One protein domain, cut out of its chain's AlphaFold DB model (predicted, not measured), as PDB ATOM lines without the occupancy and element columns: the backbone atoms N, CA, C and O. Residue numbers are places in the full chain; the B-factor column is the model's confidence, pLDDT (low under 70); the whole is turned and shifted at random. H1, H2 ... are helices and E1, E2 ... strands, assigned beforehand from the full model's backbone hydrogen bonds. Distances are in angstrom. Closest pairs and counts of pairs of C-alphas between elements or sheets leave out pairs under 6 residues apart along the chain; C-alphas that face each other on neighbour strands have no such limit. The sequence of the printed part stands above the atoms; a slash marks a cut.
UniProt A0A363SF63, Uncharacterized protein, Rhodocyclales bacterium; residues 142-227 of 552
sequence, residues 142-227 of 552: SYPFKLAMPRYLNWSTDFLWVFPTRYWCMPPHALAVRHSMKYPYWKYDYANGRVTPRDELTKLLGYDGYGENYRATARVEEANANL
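What this domain is: This is residues 142 to 227 of the 552 residues of an uncharacterized protein of Rhodocyclales bacterium (UniProt A0A363SF63). Picture a V: the small two-strand hairpin E1 and E2 makes one side, the long helix H3 makes the other, and loops fill the space between them, with residues 188 to 195 in the middle. H2 makes a corner with the beginning of H3, and the short H1 lies across the open side of the V, away from the other two helices. The printed part has 86 residues, with two named strands and then three named helices, in the order E1, E2, H1, H2, H3; the sheet's order is E1 - E2, antiparallel. The class is mixed, helices and strands, though under half of the residues are in named elements. The whole is compact, with a radius of gyration of the C-alphas of 13.3 A and spans of 40 by 34 by 19 A.

Where its parts are: Find C-alpha 145 at (198.169, 518.011, 413.531); from there E1 runs through residues 145 to 148, 9.6 A from first to last C-alpha. Its partner E2, residues 159 to 162, is also 9.6 A long. Look next for H3, residues 210 to 225, the longest helix at 22.2 A; it starts at C-alpha 210, (213.380, 501.783, 406.353), and ends at C-alpha 225, (193.788, 504.842, 416.445). Before it comes H2, residues 198 to 205, 10.2 A long. H1, residues 172 to 176, measures 6.2 A.

How they stand to each other: Begin with the hairpin of E1 and E2, antiparallel neighbours whose directions stand at 151 degrees. The C-alphas of Ala 148 and Phe 159 face each other at 4.3 A. Look at N 147 and O 160, 2.8 A apart, and at N 145 and O 162, 2.9 A apart, both within hydrogen-bond range. Residues 188 to 189 pair with residues 194 to 195, a short antiparallel pairing outside the named strands. H3 is apart from both E1 and E2. H2 and H3 touch, and H3 does so with residues 210 to 213 alone; the closest C-alphas are those of Arg 198 and Tyr 210, 5.6 A apart. The two helices run opposite ways at a steep tilt of 63 degrees. H1 is apart from H2, H3 and E1. In H1, H2 and H3 each O i to N i+4 pair is within hydrogen-bond range.

The domain as a whole: The C-alphas farthest apart are those of Tyr 152 and Asp 208, 40.5 A, while those of Ser 142 and Leu 227, first and last printed, are 9.6 A apart. The printed part has no cut. H1 to H2 is a long link, residues 177 to 197, and H2 to H3 is a tight one. The mean pLDDT of the printed part is 94.2, and no printed residue is under 70.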
ATOM      1  N   SER A 142     193.612 513.953 414.057       97.94
ATOM      2  CA  SER A 142     194.713 513.103 413.622       97.94
ATOM      3  C   SER A 142     196.045 513.848 413.642       97.94
ATOM      4  O   SER A 142     196.129 515.031 413.320       97.94
ATOM      5  N   TYR A 143     197.097 513.120 413.990       98.25
ATOM      6  CA  TYR A 143     198.473 513.469 413.703       98.25
ATOM      7  C   TYR A 143     198.827 513.163 412.234       98.25
ATOM      8  O   TYR A 143     198.341 512.160 411.703       98.25
ATOM      9  N   PRO A 144     199.755 513.924 411.624       98.25
ATOM     10  CA  PRO A 144     200.320 515.176 412.127       98.25
ATOM     11  C   PRO A 144     199.260 516.282 412.180       98.25
ATOM     12  O   PRO A 144     198.482 516.449 411.248       98.25
ATOM     13  N   PHE A 145     199.213 517.017 413.287       98.56
ATOM     14  CA  PHE A 145     198.169 518.011 413.531       98.56
ATOM     15  C   PHE A 145     198.690 519.421 413.277       98.56
ATOM     16  O   PHE A 145     199.785 519.767 413.720       98.56
ATOM     17  N   LYS A 146     197.903 520.233 412.572       97.88
ATOM     18  CA  LYS A 146     198.238 521.625 412.272       97.88
ATOM     19  C   LYS A 146     197.813 522.515 413.438       97.88
ATOM     20  O   LYS A 146     196.641 522.846 413.567       97.88
ATOM     21  N   LEU A 147     198.767 522.907 414.273       98.00
ATOM     22  CA  LEU A 147     198.540 523.787 415.413       98.00
ATOM     23  C   LEU A 147     198.714 525.244 414.989       98.00
ATOM     24  O   LEU A 147     199.826 525.643 414.646       98.00
ATOM     25  N   ALA A 148     197.639 526.031 415.023       95.38
ATOM     26  CA  ALA A 148     197.708 527.472 414.784       95.38
ATOM     27  C   ALA A 148     198.570 528.164 415.850       95.38
ATOM     28  O   ALA A 148     198.518 527.804 417.025       95.38
ATOM     29  N   MET A 149     199.353 529.157 415.434       94.44
ATOM     30  CA  MET A 149     200.293 529.877 416.287       94.44
ATOM     31  C   MET A 149     200.084 531.393 416.190       94.44
ATOM     32  O   MET A 149     199.607 531.887 415.166       94.44
ATOM     33  N   PRO A 150     200.428 532.160 417.242       86.25
ATOM     34  CA  PRO A 150     200.201 533.601 417.256       86.25
ATOM     35  C   PRO A 150     200.916 534.346 416.125       86.25
ATOM     36  O   PRO A 150     202.104 534.144 415.878       86.25
ATOM     37  N   ARG A 151     200.215 535.299 415.498       82.25
ATOM     38  CA  ARG A 151     200.762 536.111 414.396       82.25
ATOM     39  C   ARG A 151     201.948 536.987 414.803       82.25
ATOM     40  O   ARG A 151     202.797 537.251 413.961       82.25
ATOM     41  N   TYR A 152     202.039 537.389 416.075       83.31
ATOM     42  CA  TYR A 152     203.138 538.232 416.569       83.31
ATOM     43  C   TYR A 152     204.517 537.569 416.414       83.31
ATOM     44  O   TYR A 152     205.535 538.253 416.432       83.31
ATOM     45  N   LEU A 153     204.562 536.242 416.250       85.25
ATOM     46  CA  LEU A 153     205.800 535.493 416.044       85.25
ATOM     47  C   LEU A 153     206.485 535.822 414.708       85.25
ATOM     48  O   LEU A 153     207.662 535.505 414.546       85.25
ATOM     49  N   ASN A 154     205.774 536.452 413.762       85.44
ATOM     50  CA  ASN A 154     206.295 536.877 412.458       85.44
ATOM     51  C   ASN A 154     206.961 535.743 411.658       85.44
ATOM     52  O   ASN A 154     207.935 535.948 410.932       85.44
ATOM     53  N   TRP A 155     206.447 534.522 411.796       89.12
ATOM     54  CA  TRP A 155     206.871 533.384 410.985       89.12
ATOM     55  C   TRP A 155     206.261 533.455 409.585       89.12
ATOM     56  O   TRP A 155     205.184 534.015 409.394       89.12
ATOM     57  N   SER A 156     206.915 532.828 408.604       84.00
ATOM     58  CA  SER A 156     206.364 532.700 407.246       84.00
ATOM     59  C   SER A 156     205.066 531.885 407.206       84.00
ATOM     60  O   SER A 156     204.244 532.069 406.312       84.00
ATOM     61  N   THR A 157     204.879 530.996 408.184       84.12
ATOM     62  CA  THR A 157     203.664 530.212 408.406       84.12
ATOM     63  C   THR A 157     203.151 530.438 409.824       84.12
ATOM     64  O   THR A 157     203.899 530.282 410.787       84.12
ATOM     65  N   ASP A 158     201.862 530.730 409.975       88.94
ATOM     66  CA  ASP A 158     201.182 530.988 411.253       88.94
ATOM     67  C   ASP A 158     200.779 529.701 412.001       88.94
ATOM     68  O   ASP A 158     199.764 529.650 412.695       88.94
ATOM     69  N   PHE A 159     201.559 528.625 411.853       95.12
ATOM     70  CA  PHE A 159     201.271 527.324 412.454       95.12
ATOM     71  C   PHE A 159     202.525 526.457 412.634       95.12
ATOM     72  O   PHE A 159     203.568 526.704 412.029       95.12
ATOM     73  N   LEU A 160     202.388 525.393 413.430       96.44
ATOM     74  CA  LEU A 160     203.347 524.293 413.560       96.44
ATOM     75  C   LEU A 160     202.683 522.951 413.281       96.44
ATOM     76  O   LEU A 160     201.492 522.763 413.527       96.44
ATOM     77  N   TRP A 161     203.483 521.986 412.843       98.06
ATOM     78  CA  TRP A 161     203.065 520.592 412.799       98.06
ATOM     79  C   TRP A 161     203.383 519.883 414.111       98.06
ATOM     80  O   TRP A 161     204.519 519.893 414.591       98.06
ATOM     81  N   VAL A 162     202.362 519.240 414.666       98.38
ATOM     82  CA  VAL A 162     202.428 518.466 415.900       98.38
ATOM     83  C   VAL A 162     202.474 516.981 415.558       98.38
ATOM     84  O   VAL A 162     201.627 516.486 414.820       98.38
ATOM     85  N   PHE A 163     203.452 516.265 416.106       98.38
ATOM     86  CA  PHE A 163     203.675 514.831 415.918       98.38
ATOM     87  C   PHE A 163     203.553 514.073 417.249       98.38
ATOM     88  O   PHE A 163     203.815 514.640 418.313       98.38
ATOM     89  N   PRO A 164     203.224 512.767 417.227       96.94
ATOM     90  CA  PRO A 164     203.028 511.977 418.435       96.94
ATOM     91  C   PRO A 164     204.371 511.498 419.000       96.94
ATOM     92  O   PRO A 164     204.622 510.306 419.148       96.94
ATOM     93  N   THR A 165     205.285 512.413 419.303       93.19
ATOM     94  CA  THR A 165     206.612 512.113 419.851       93.19
ATOM     95  C   THR A 165     206.965 513.081 420.977       93.19
ATOM     96  O   THR A 165     206.279 514.073 421.190       93.19
ATOM     97  N   ARG A 166     208.036 512.791 421.725       86.31
ATOM     98  CA  ARG A 166     208.448 513.631 422.855       86.31
ATOM     99  C   ARG A 166     208.798 515.050 422.404       86.31
ATOM    100  O   ARG A 166     208.456 516.003 423.098       86.31
ATOM    101  N   TYR A 167     209.469 515.164 421.259       91.12
ATOM    102  CA  TYR A 167     209.748 516.426 420.579       91.12
ATOM    103  C   TYR A 167     208.580 516.750 419.643       91.12
ATOM    104  O   TYR A 167     208.653 516.534 418.446       91.12
ATOM    105  N   TRP A 168     207.439 517.114 420.218       95.19
ATOM    106  CA  TRP A 168     206.146 517.085 419.533       95.19
ATOM    107  C   TRP A 168     205.990 518.137 418.425       95.19
ATOM    108  O   TRP A 168     205.149 517.944 417.560       95.19
ATOM    109  N   CYS A 169     206.783 519.209 418.402       95.94
ATOM    110  CA  CYS A 169     206.800 520.213 417.333       95.94
ATOM    111  C   CYS A 169     208.211 520.797 417.161       95.94
ATOM    112  O   CYS A 169     209.070 520.601 418.021       95.94
ATOM    113  N   MET A 170     208.452 521.518 416.061       95.12
ATOM    114  CA  MET A 170     209.717 522.219 415.818       95.12
ATOM    115  C   MET A 170     209.461 523.584 415.159       95.12
ATOM    116  O   MET A 170     208.984 523.609 414.025       95.12
ATOM    117  N   PRO A 171     209.759 524.709 415.834       95.06
ATOM    118  CA  PRO A 171     209.570 526.042 415.264       95.06
ATOM    119  C   PRO A 171     210.615 526.398 414.192       95.06
ATOM    120  O   PRO A 171     211.665 525.749 414.126       95.06
ATOM    121  N   PRO A 172     210.377 527.428 413.355       94.38
ATOM    122  CA  PRO A 172     211.243 527.754 412.218       94.38
ATOM    123  C   PRO A 172     212.718 527.983 412.574       94.38
ATOM    124  O   PRO A 172     213.602 527.461 411.894       94.38
ATOM    125  N   HIS A 173     213.015 528.692 413.669       92.50
ATOM    126  CA  HIS A 173     214.399 528.902 414.121       92.50
ATOM    127  C   HIS A 173     215.073 527.598 414.556       92.50
ATOM    128  O   HIS A 173     216.262 527.407 414.317       92.50
ATOM    129  N   ALA A 174     214.315 526.671 415.147       93.44
ATOM    130  CA  ALA A 174     214.801 525.341 415.497       93.44
ATOM    131  C   ALA A 174     215.021 524.480 414.239       93.44
ATOM    132  O   ALA A 174     216.024 523.775 414.149       93.44
ATOM    133  N   LEU A 175     214.144 524.584 413.232       93.50
ATOM    134  CA  LEU A 175     214.322 523.915 411.940       93.50
ATOM    135  C   LEU A 175     215.598 524.374 411.222       93.50
ATOM    136  O   LEU A 175     216.325 523.536 410.689       93.50
ATOM    137  N   ALA A 176     215.907 525.672 411.264       93.25
ATOM    138  CA  ALA A 176     217.093 526.242 410.622       93.25
ATOM    139  C   ALA A 176     218.410 525.646 411.156       93.25
ATOM    140  O   ALA A 176     219.345 525.398 410.392       93.25
ATOM    141  N   VAL A 177     218.472 525.348 412.457       94.19
ATOM    142  CA  VAL A 177     219.659 524.772 413.116       94.19
ATOM    143  C   VAL A 177     219.533 523.269 413.380       94.19
ATOM    144  O   VAL A 177     220.358 522.679 414.068       94.19
ATOM    145  N   ARG A 178     218.516 522.605 412.820       93.44
ATOM    146  CA  ARG A 178     218.194 521.194 413.095       93.44
ATOM    147  C   ARG A 178     219.371 520.238 412.896       93.44
ATOM    148  O   ARG A 178     219.514 519.282 413.649       93.44
ATOM    149  N   HIS A 179     220.215 520.496 411.901       91.88
ATOM    150  CA  HIS A 179     221.368 519.661 411.562       91.88
ATOM    151  C   HIS A 179     222.442 519.611 412.663       91.88
ATOM    152  O   HIS A 179     223.178 518.631 412.735       91.88
ATOM    153  N   SER A 180     222.523 520.626 413.531       92.31
ATOM    154  CA  SER A 180     223.476 520.676 414.649       92.31
ATOM    155  C   SER A 180     222.898 520.133 415.962       92.31
ATOM    156  O   SER A 180     223.600 520.048 416.972       92.31
ATOM    157  N   MET A 181     221.623 519.735 415.977       91.06
ATOM    158  CA  MET A 181     220.980 519.202 417.172       91.06
ATOM    159  C   MET A 181     221.455 517.788 417.490       91.06
ATOM    160  O   MET A 181     221.523 516.922 416.623       91.06
ATOM    161  N   LYS A 182     221.632 517.506 418.787       89.00
ATOM    162  CA  LYS A 182     221.931 516.154 419.286       89.00
ATOM    163  C   LYS A 182     220.898 515.110 418.835       89.00
ATOM    164  O   LYS A 182     221.248 513.962 418.584       89.00
ATOM    165  N   TYR A 183     219.628 515.506 418.758       88.38
ATOM    166  CA  TYR A 183     218.527 514.655 418.313       88.38
ATOM    167  C   TYR A 183     217.671 515.424 417.296       88.38
ATOM    168  O   TYR A 183     216.766 516.145 417.703       88.38
ATOM    169  N   PRO A 184     217.935 515.289 415.985       90.88
ATOM    170  CA  PRO A 184     217.253 516.059 414.940       90.88
ATOM    171  C   PRO A 184     215.883 515.486 414.537       90.88
ATOM    172  O   PRO A 184     215.145 516.116 413.788       90.88
ATOM    173  N   TYR A 185     215.511 514.285 415.000       93.56
ATOM    174  CA  TYR A 185     214.218 513.644 414.702       93.56
ATOM    175  C   TYR A 185     213.894 513.526 413.196       93.56
ATOM    176  O   TYR A 185     212.745 513.721 412.807       93.56
ATOM    177  N   TRP A 186     214.878 513.211 412.341       95.12
ATOM    178  CA  TRP A 186     214.754 513.213 410.867       95.12
ATOM    179  C   TRP A 186     213.587 512.417 410.283       95.12
ATOM    180  O   TRP A 186     213.145 512.725 409.184       95.12
ATOM    181  N   LYS A 187     213.048 511.445 411.020       95.62
ATOM    182  CA  LYS A 187     211.867 510.664 410.625       95.62
ATOM    183  C   LYS A 187     210.554 511.454 410.555       95.62
ATOM    184  O   LYS A 187     209.580 510.940 410.019       95.62
ATOM    185  N   TYR A 188     210.523 512.679 411.077       97.25
ATOM    186  CA  TYR A 188     209.378 513.583 410.966       97.25
ATOM    187  C   TYR A 188     209.763 514.839 410.178       97.25
ATOM    188  O   TYR A 188     210.748 515.515 410.503       97.25
ATOM    189  N   ASP A 189     208.968 515.166 409.166       96.38
ATOM    190  CA  ASP A 189     209.072 516.402 408.405       96.38
ATOM    191  C   ASP A 189     208.166 517.463 409.046       96.38
ATOM    192  O   ASP A 189     206.975 517.567 408.746       96.38
ATOM    193  N   TYR A 190     208.745 518.246 409.961       96.00
ATOM    194  CA  TYR A 190     208.050 519.339 410.649       96.00
ATOM    195  C   TYR A 190     207.753 520.547 409.757       96.00
ATOM    196  O   TYR A 190     206.988 521.402 410.186       96.00
ATOM    197  N   ALA A 191     208.328 520.641 408.554       94.19
ATOM    198  CA  ALA A 191     208.001 521.720 407.626       94.19
ATOM    199  C   ALA A 191     206.699 521.408 406.877       94.19
ATOM    200  O   ALA A 191     205.834 522.269 406.731       94.19
ATOM    201  N   ASN A 192     206.527 520.151 406.460       95.31
ATOM    202  CA  ASN A 192     205.417 519.748 405.595       95.31
ATOM    203  C   ASN A 192     204.338 518.904 406.285       95.31
ATOM    204  O   ASN A 192     203.330 518.593 405.657       95.31
ATOM    205  N   GLY A 193     204.534 518.499 407.541       96.69
ATOM    206  CA  GLY A 193     203.514 517.770 408.296       96.69
ATOM    207  C   GLY A 193     203.325 516.333 407.838       96.69
ATOM    208  O   GLY A 193     202.201 515.841 407.803       96.69
ATOM    209  N   ARG A 194     204.415 515.644 407.483       97.38
ATOM    210  CA  ARG A 194     204.392 514.224 407.099       97.38
ATOM    211  C   ARG A 194     205.499 513.428 407.780       97.38
ATOM    212  O   ARG A 194     206.488 513.981 408.255       97.38
ATOM    213  N   VAL A 195     205.343 512.108 407.823       97.75
ATOM    214  CA  VAL A 195     206.477 511.215 408.098       97.75
ATOM    215  C   VAL A 195     207.439 511.303 406.913       97.75
ATOM    216  O   VAL A 195     207.003 511.269 405.763       97.75
ATOM    217  N   THR A 196     208.734 511.441 407.187       97.50
ATOM    218  CA  THR A 196     209.752 511.592 406.141       97.50
ATOM    219  C   THR A 196     209.818 510.319 405.293       97.50
ATOM    220  O   THR A 196     210.030 509.241 405.866       97.50
ATOM    221  N   PRO A 197     209.657 510.402 403.958       96.88
ATOM    222  CA  PRO A 197     209.780 509.255 403.061       96.88
ATOM    223  C   PRO A 197     211.112 508.514 403.228       96.88
ATOM    224  O   PRO A 197     212.132 509.111 403.572       96.88
ATOM    225  N   ARG A 198     211.120 507.194 403.001       95.75
ATOM    226  CA  ARG A 198     212.305 506.344 403.222       95.75
ATOM    227  C   ARG A 198     213.521 506.815 402.428       95.75
ATOM    228  O   ARG A 198     214.629 506.780 402.955       95.75
ATOM    229  N   ASP A 199     213.334 507.197 401.174       95.62
ATOM    230  CA  ASP A 199     214.397 507.645 400.276       95.62
ATOM    231  C   ASP A 199     215.015 508.972 400.742       95.62
ATOM    232  O   ASP A 199     216.241 509.085 400.807       95.62
ATOM    233  N   GLU A 200     214.191 509.939 401.152       96.31
ATOM    234  CA  GLU A 200     214.644 511.187 401.782       96.31
ATOM    235  C   GLU A 200     215.384 510.905 403.098       96.31
ATOM    236  O   GLU A 200     216.484 511.409 403.332       96.31
ATOM    237  N   LEU A 201     214.818 510.041 403.943       95.06
ATOM    238  CA  LEU A 201     215.384 509.695 405.241       95.06
ATOM    239  C   LEU A 201     216.726 508.966 405.105       95.06
ATOM    240  O   LEU A 201     217.646 509.225 405.874       95.06
ATOM    241  N   THR A 202     216.859 508.102 404.098       95.50
ATOM    242  CA  THR A 202     218.105 507.379 403.800       95.50
ATOM    243  C   THR A 202     219.224 508.351 403.430       95.50
ATOM    244  O   THR A 202     220.343 508.219 403.927       95.50
ATOM    245  N   LYS A 203     218.916 509.382 402.628       95.12
ATOM    246  CA  LYS A 203     219.868 510.454 402.290       95.12
ATOM    247  C   LYS A 203     220.292 511.248 403.526       95.12
ATOM    248  O   LYS A 203     221.469 511.557 403.669       95.12
ATOM    249  N   LEU A 204     219.354 511.556 404.423       92.44
ATOM    250  CA  LEU A 204     219.617 512.331 405.642       92.44
ATOM    251  C   LEU A 204     220.416 511.555 406.700       92.44
ATOM    252  O   LEU A 204     221.201 512.152 407.432       92.44
ATOM    253  N   LEU A 205     220.195 510.243 406.814       91.25
ATOM    254  CA  LEU A 205     220.818 509.399 407.836       91.25
ATOM    255  C   LEU A 205     222.161 508.797 407.401       91.25
ATOM    256  O   LEU A 205     222.952 508.413 408.261       91.25
ATOM    257  N   GLY A 206     222.414 508.678 406.094       93.25
ATOM    258  CA  GLY A 206     223.597 507.996 405.557       93.25
ATOM    259  C   GLY A 206     223.529 506.462 405.629       93.25
ATOM    260  O   GLY A 206     224.520 505.793 405.355       93.25
ATOM    261  N   TYR A 207     222.373 505.900 405.988       93.50
ATOM    262  CA  TYR A 207     222.065 504.466 405.983       93.50
ATOM    263  C   TYR A 207     220.582 504.251 405.655       93.50
ATOM    264  O   TYR A 207     219.801 505.201 405.686       93.50
ATOM    265  N   ASP A 208     220.179 503.013 405.348       94.19
ATOM    266  CA  ASP A 208     218.789 502.698 404.987       94.19
ATOM    267  C   ASP A 208     217.787 503.119 406.077       94.19
ATOM    268  O   ASP A 208     217.741 502.561 407.176       94.19
ATOM    269  N   GLY A 209     216.943 504.095 405.743       92.81
ATOM    270  CA  GLY A 209     215.954 504.677 406.642       92.81
ATOM    271  C   GLY A 209     214.703 503.823 406.869       92.81
ATOM    272  O   GLY A 209     213.819 504.272 407.598       92.81
ATOM    273  N   TYR A 210     214.586 502.626 406.272       94.62
ATOM    274  CA  TYR A 210     213.380 501.783 406.353       94.62
ATOM    275  C   TYR A 210     212.852 501.615 407.784       94.62
ATOM    276  O   TYR A 210     211.685 501.893 408.051       94.62
ATOM    277  N   GLY A 211     213.715 501.197 408.717       94.81
ATOM    278  CA  GLY A 211     213.305 500.917 410.094       94.81
ATOM    279  C   GLY A 211     212.796 502.155 410.835       94.81
ATOM    280  O   GLY A 211     211.813 502.074 411.571       94.81
ATOM    281  N   GLU A 212     213.426 503.313 410.627       93.75
ATOM    282  CA  GLU A 212     213.002 504.570 411.252       93.75
ATOM    283  C   GLU A 212     211.713 505.120 410.634       93.75
ATOM    284  O   GLU A 212     210.854 505.603 411.375       93.75
ATOM    285  N   ASN A 213     211.547 505.001 409.312       96.62
ATOM    286  CA  ASN A 213     210.309 505.354 408.621       96.62
ATOM    287  C   ASN A 213     209.145 504.470 409.097       96.62
ATOM    288  O   ASN A 213     208.144 505.003 409.567       96.62
ATOM    289  N   TYR A 214     209.307 503.142 409.088       96.81
ATOM    290  CA  TYR A 214     208.281 502.201 409.549       96.81
ATOM    291  C   TYR A 214     207.842 502.496 410.990       96.81
ATOM    292  O   TYR A 214     206.650 502.609 411.269       96.81
ATOM    293  N   ARG A 215     208.799 502.700 411.909       96.12
ATOM    294  CA  ARG A 215     208.507 503.054 413.311       96.12
ATOM    295  C   ARG A 215     207.770 504.387 413.441       96.12
ATOM    296  O   ARG A 215     206.932 504.519 414.327       96.12
ATOM    297  N   ALA A 216     208.108 505.384 412.623       96.94
ATOM    298  CA  ALA A 216     207.433 506.679 412.640       96.94
ATOM    299  C   ALA A 216     205.995 506.575 412.121       96.94
ATOM    300  O   ALA A 216     205.089 507.084 412.779       96.94
ATOM    301  N   THR A 217     205.783 505.877 411.002       97.81
ATOM    302  CA  THR A 217     204.458 505.629 410.417       97.81
ATOM    303  C   THR A 217     203.568 504.856 411.382       97.81
ATOM    304  O   THR A 217     202.515 505.362 411.764       97.81
ATOM    305  N   ALA A 218     204.040 503.710 411.885       97.56
ATOM    306  CA  ALA A 218     203.293 502.889 412.836       97.56
ATOM    307  C   ALA A 218     202.919 503.673 414.102       97.56
ATOM    308  O   ALA A 218     201.812 503.547 414.613       97.56
ATOM    309  N   ARG A 219     203.813 504.544 414.590       97.25
ATOM    310  CA  ARG A 219     203.537 505.393 415.756       97.25
ATOM    311  C   ARG A 219     202.480 506.463 415.484       97.25
ATOM    312  O   ARG A 219     201.712 506.793 416.384       97.25
ATOM    313  N   VAL A 220     202.457 507.042 414.282       98.00
ATOM    314  CA  VAL A 220     201.408 507.991 413.878       98.00
ATOM    315  C   VAL A 220     200.062 507.282 413.773       98.00
ATOM    316  O   VAL A 220     199.081 507.772 414.326       98.00
ATOM    317  N   GLU A 221     200.027 506.114 413.138       97.88
ATOM    318  CA  GLU A 221     198.826 505.284 413.022       97.88
ATOM    319  C   GLU A 221     198.299 504.852 414.397       97.88
ATOM    320  O   GLU A 221     197.122 505.049 414.688       97.88
ATOM    321  N   GLU A 222     199.172 504.366 415.283       97.69
ATOM    322  CA  GLU A 222     198.823 503.982 416.655       97.69
ATOM    323  C   GLU A 222     198.249 505.167 417.446       97.69
ATOM    324  O   GLU A 222     197.195 505.053 418.073       97.69
ATOM    325  N   ALA A 223     198.899 506.333 417.387       97.00
ATOM    326  CA  ALA A 223     198.418 507.533 418.067       97.00
ATOM    327  C   ALA A 223     197.102 508.071 417.481       97.00
ATOM    328  O   ALA A 223     196.349 508.751 418.179       97.00
ATOM    329  N   ASN A 224     196.811 507.792 416.209       97.94
ATOM    330  CA  ASN A 224     195.546 508.144 415.567       97.94
ATOM    331  C   ASN A 224     194.426 507.159 415.903       97.94
ATOM    332  O   ASN A 224     193.290 507.590 416.070       97.94
ATOM    333  N   ALA A 225     194.745 505.875 416.062       97.62
ATOM    334  CA  ALA A 225     193.788 504.842 416.445       97.62
ATOM    335  C   ALA A 225     193.449 504.856 417.948       97.62
ATOM    336  O   ALA A 225     192.372 504.413 418.340       97.62
ATOM    337  N   ASN A 226     194.353 505.359 418.796       96.31
ATOM    338  CA  ASN A 226     194.194 505.369 420.248       96.31
ATOM    339  C   ASN A 226     194.098 506.801 420.808       96.31
ATOM    340  O   ASN A 226     195.095 507.522 420.909       96.31
ATOM    341  N   LEU A 227     192.897 507.199 421.241       94.19
ATOM    342  CA  LEU A 227     192.650 508.514 421.847       94.19
ATOM    343  C   LEU A 227     193.309 508.689 423.226       94.19
ATOM    344  O   LEU A 227     193.600 509.817 423.621       94.19
TER     345      LEU A 227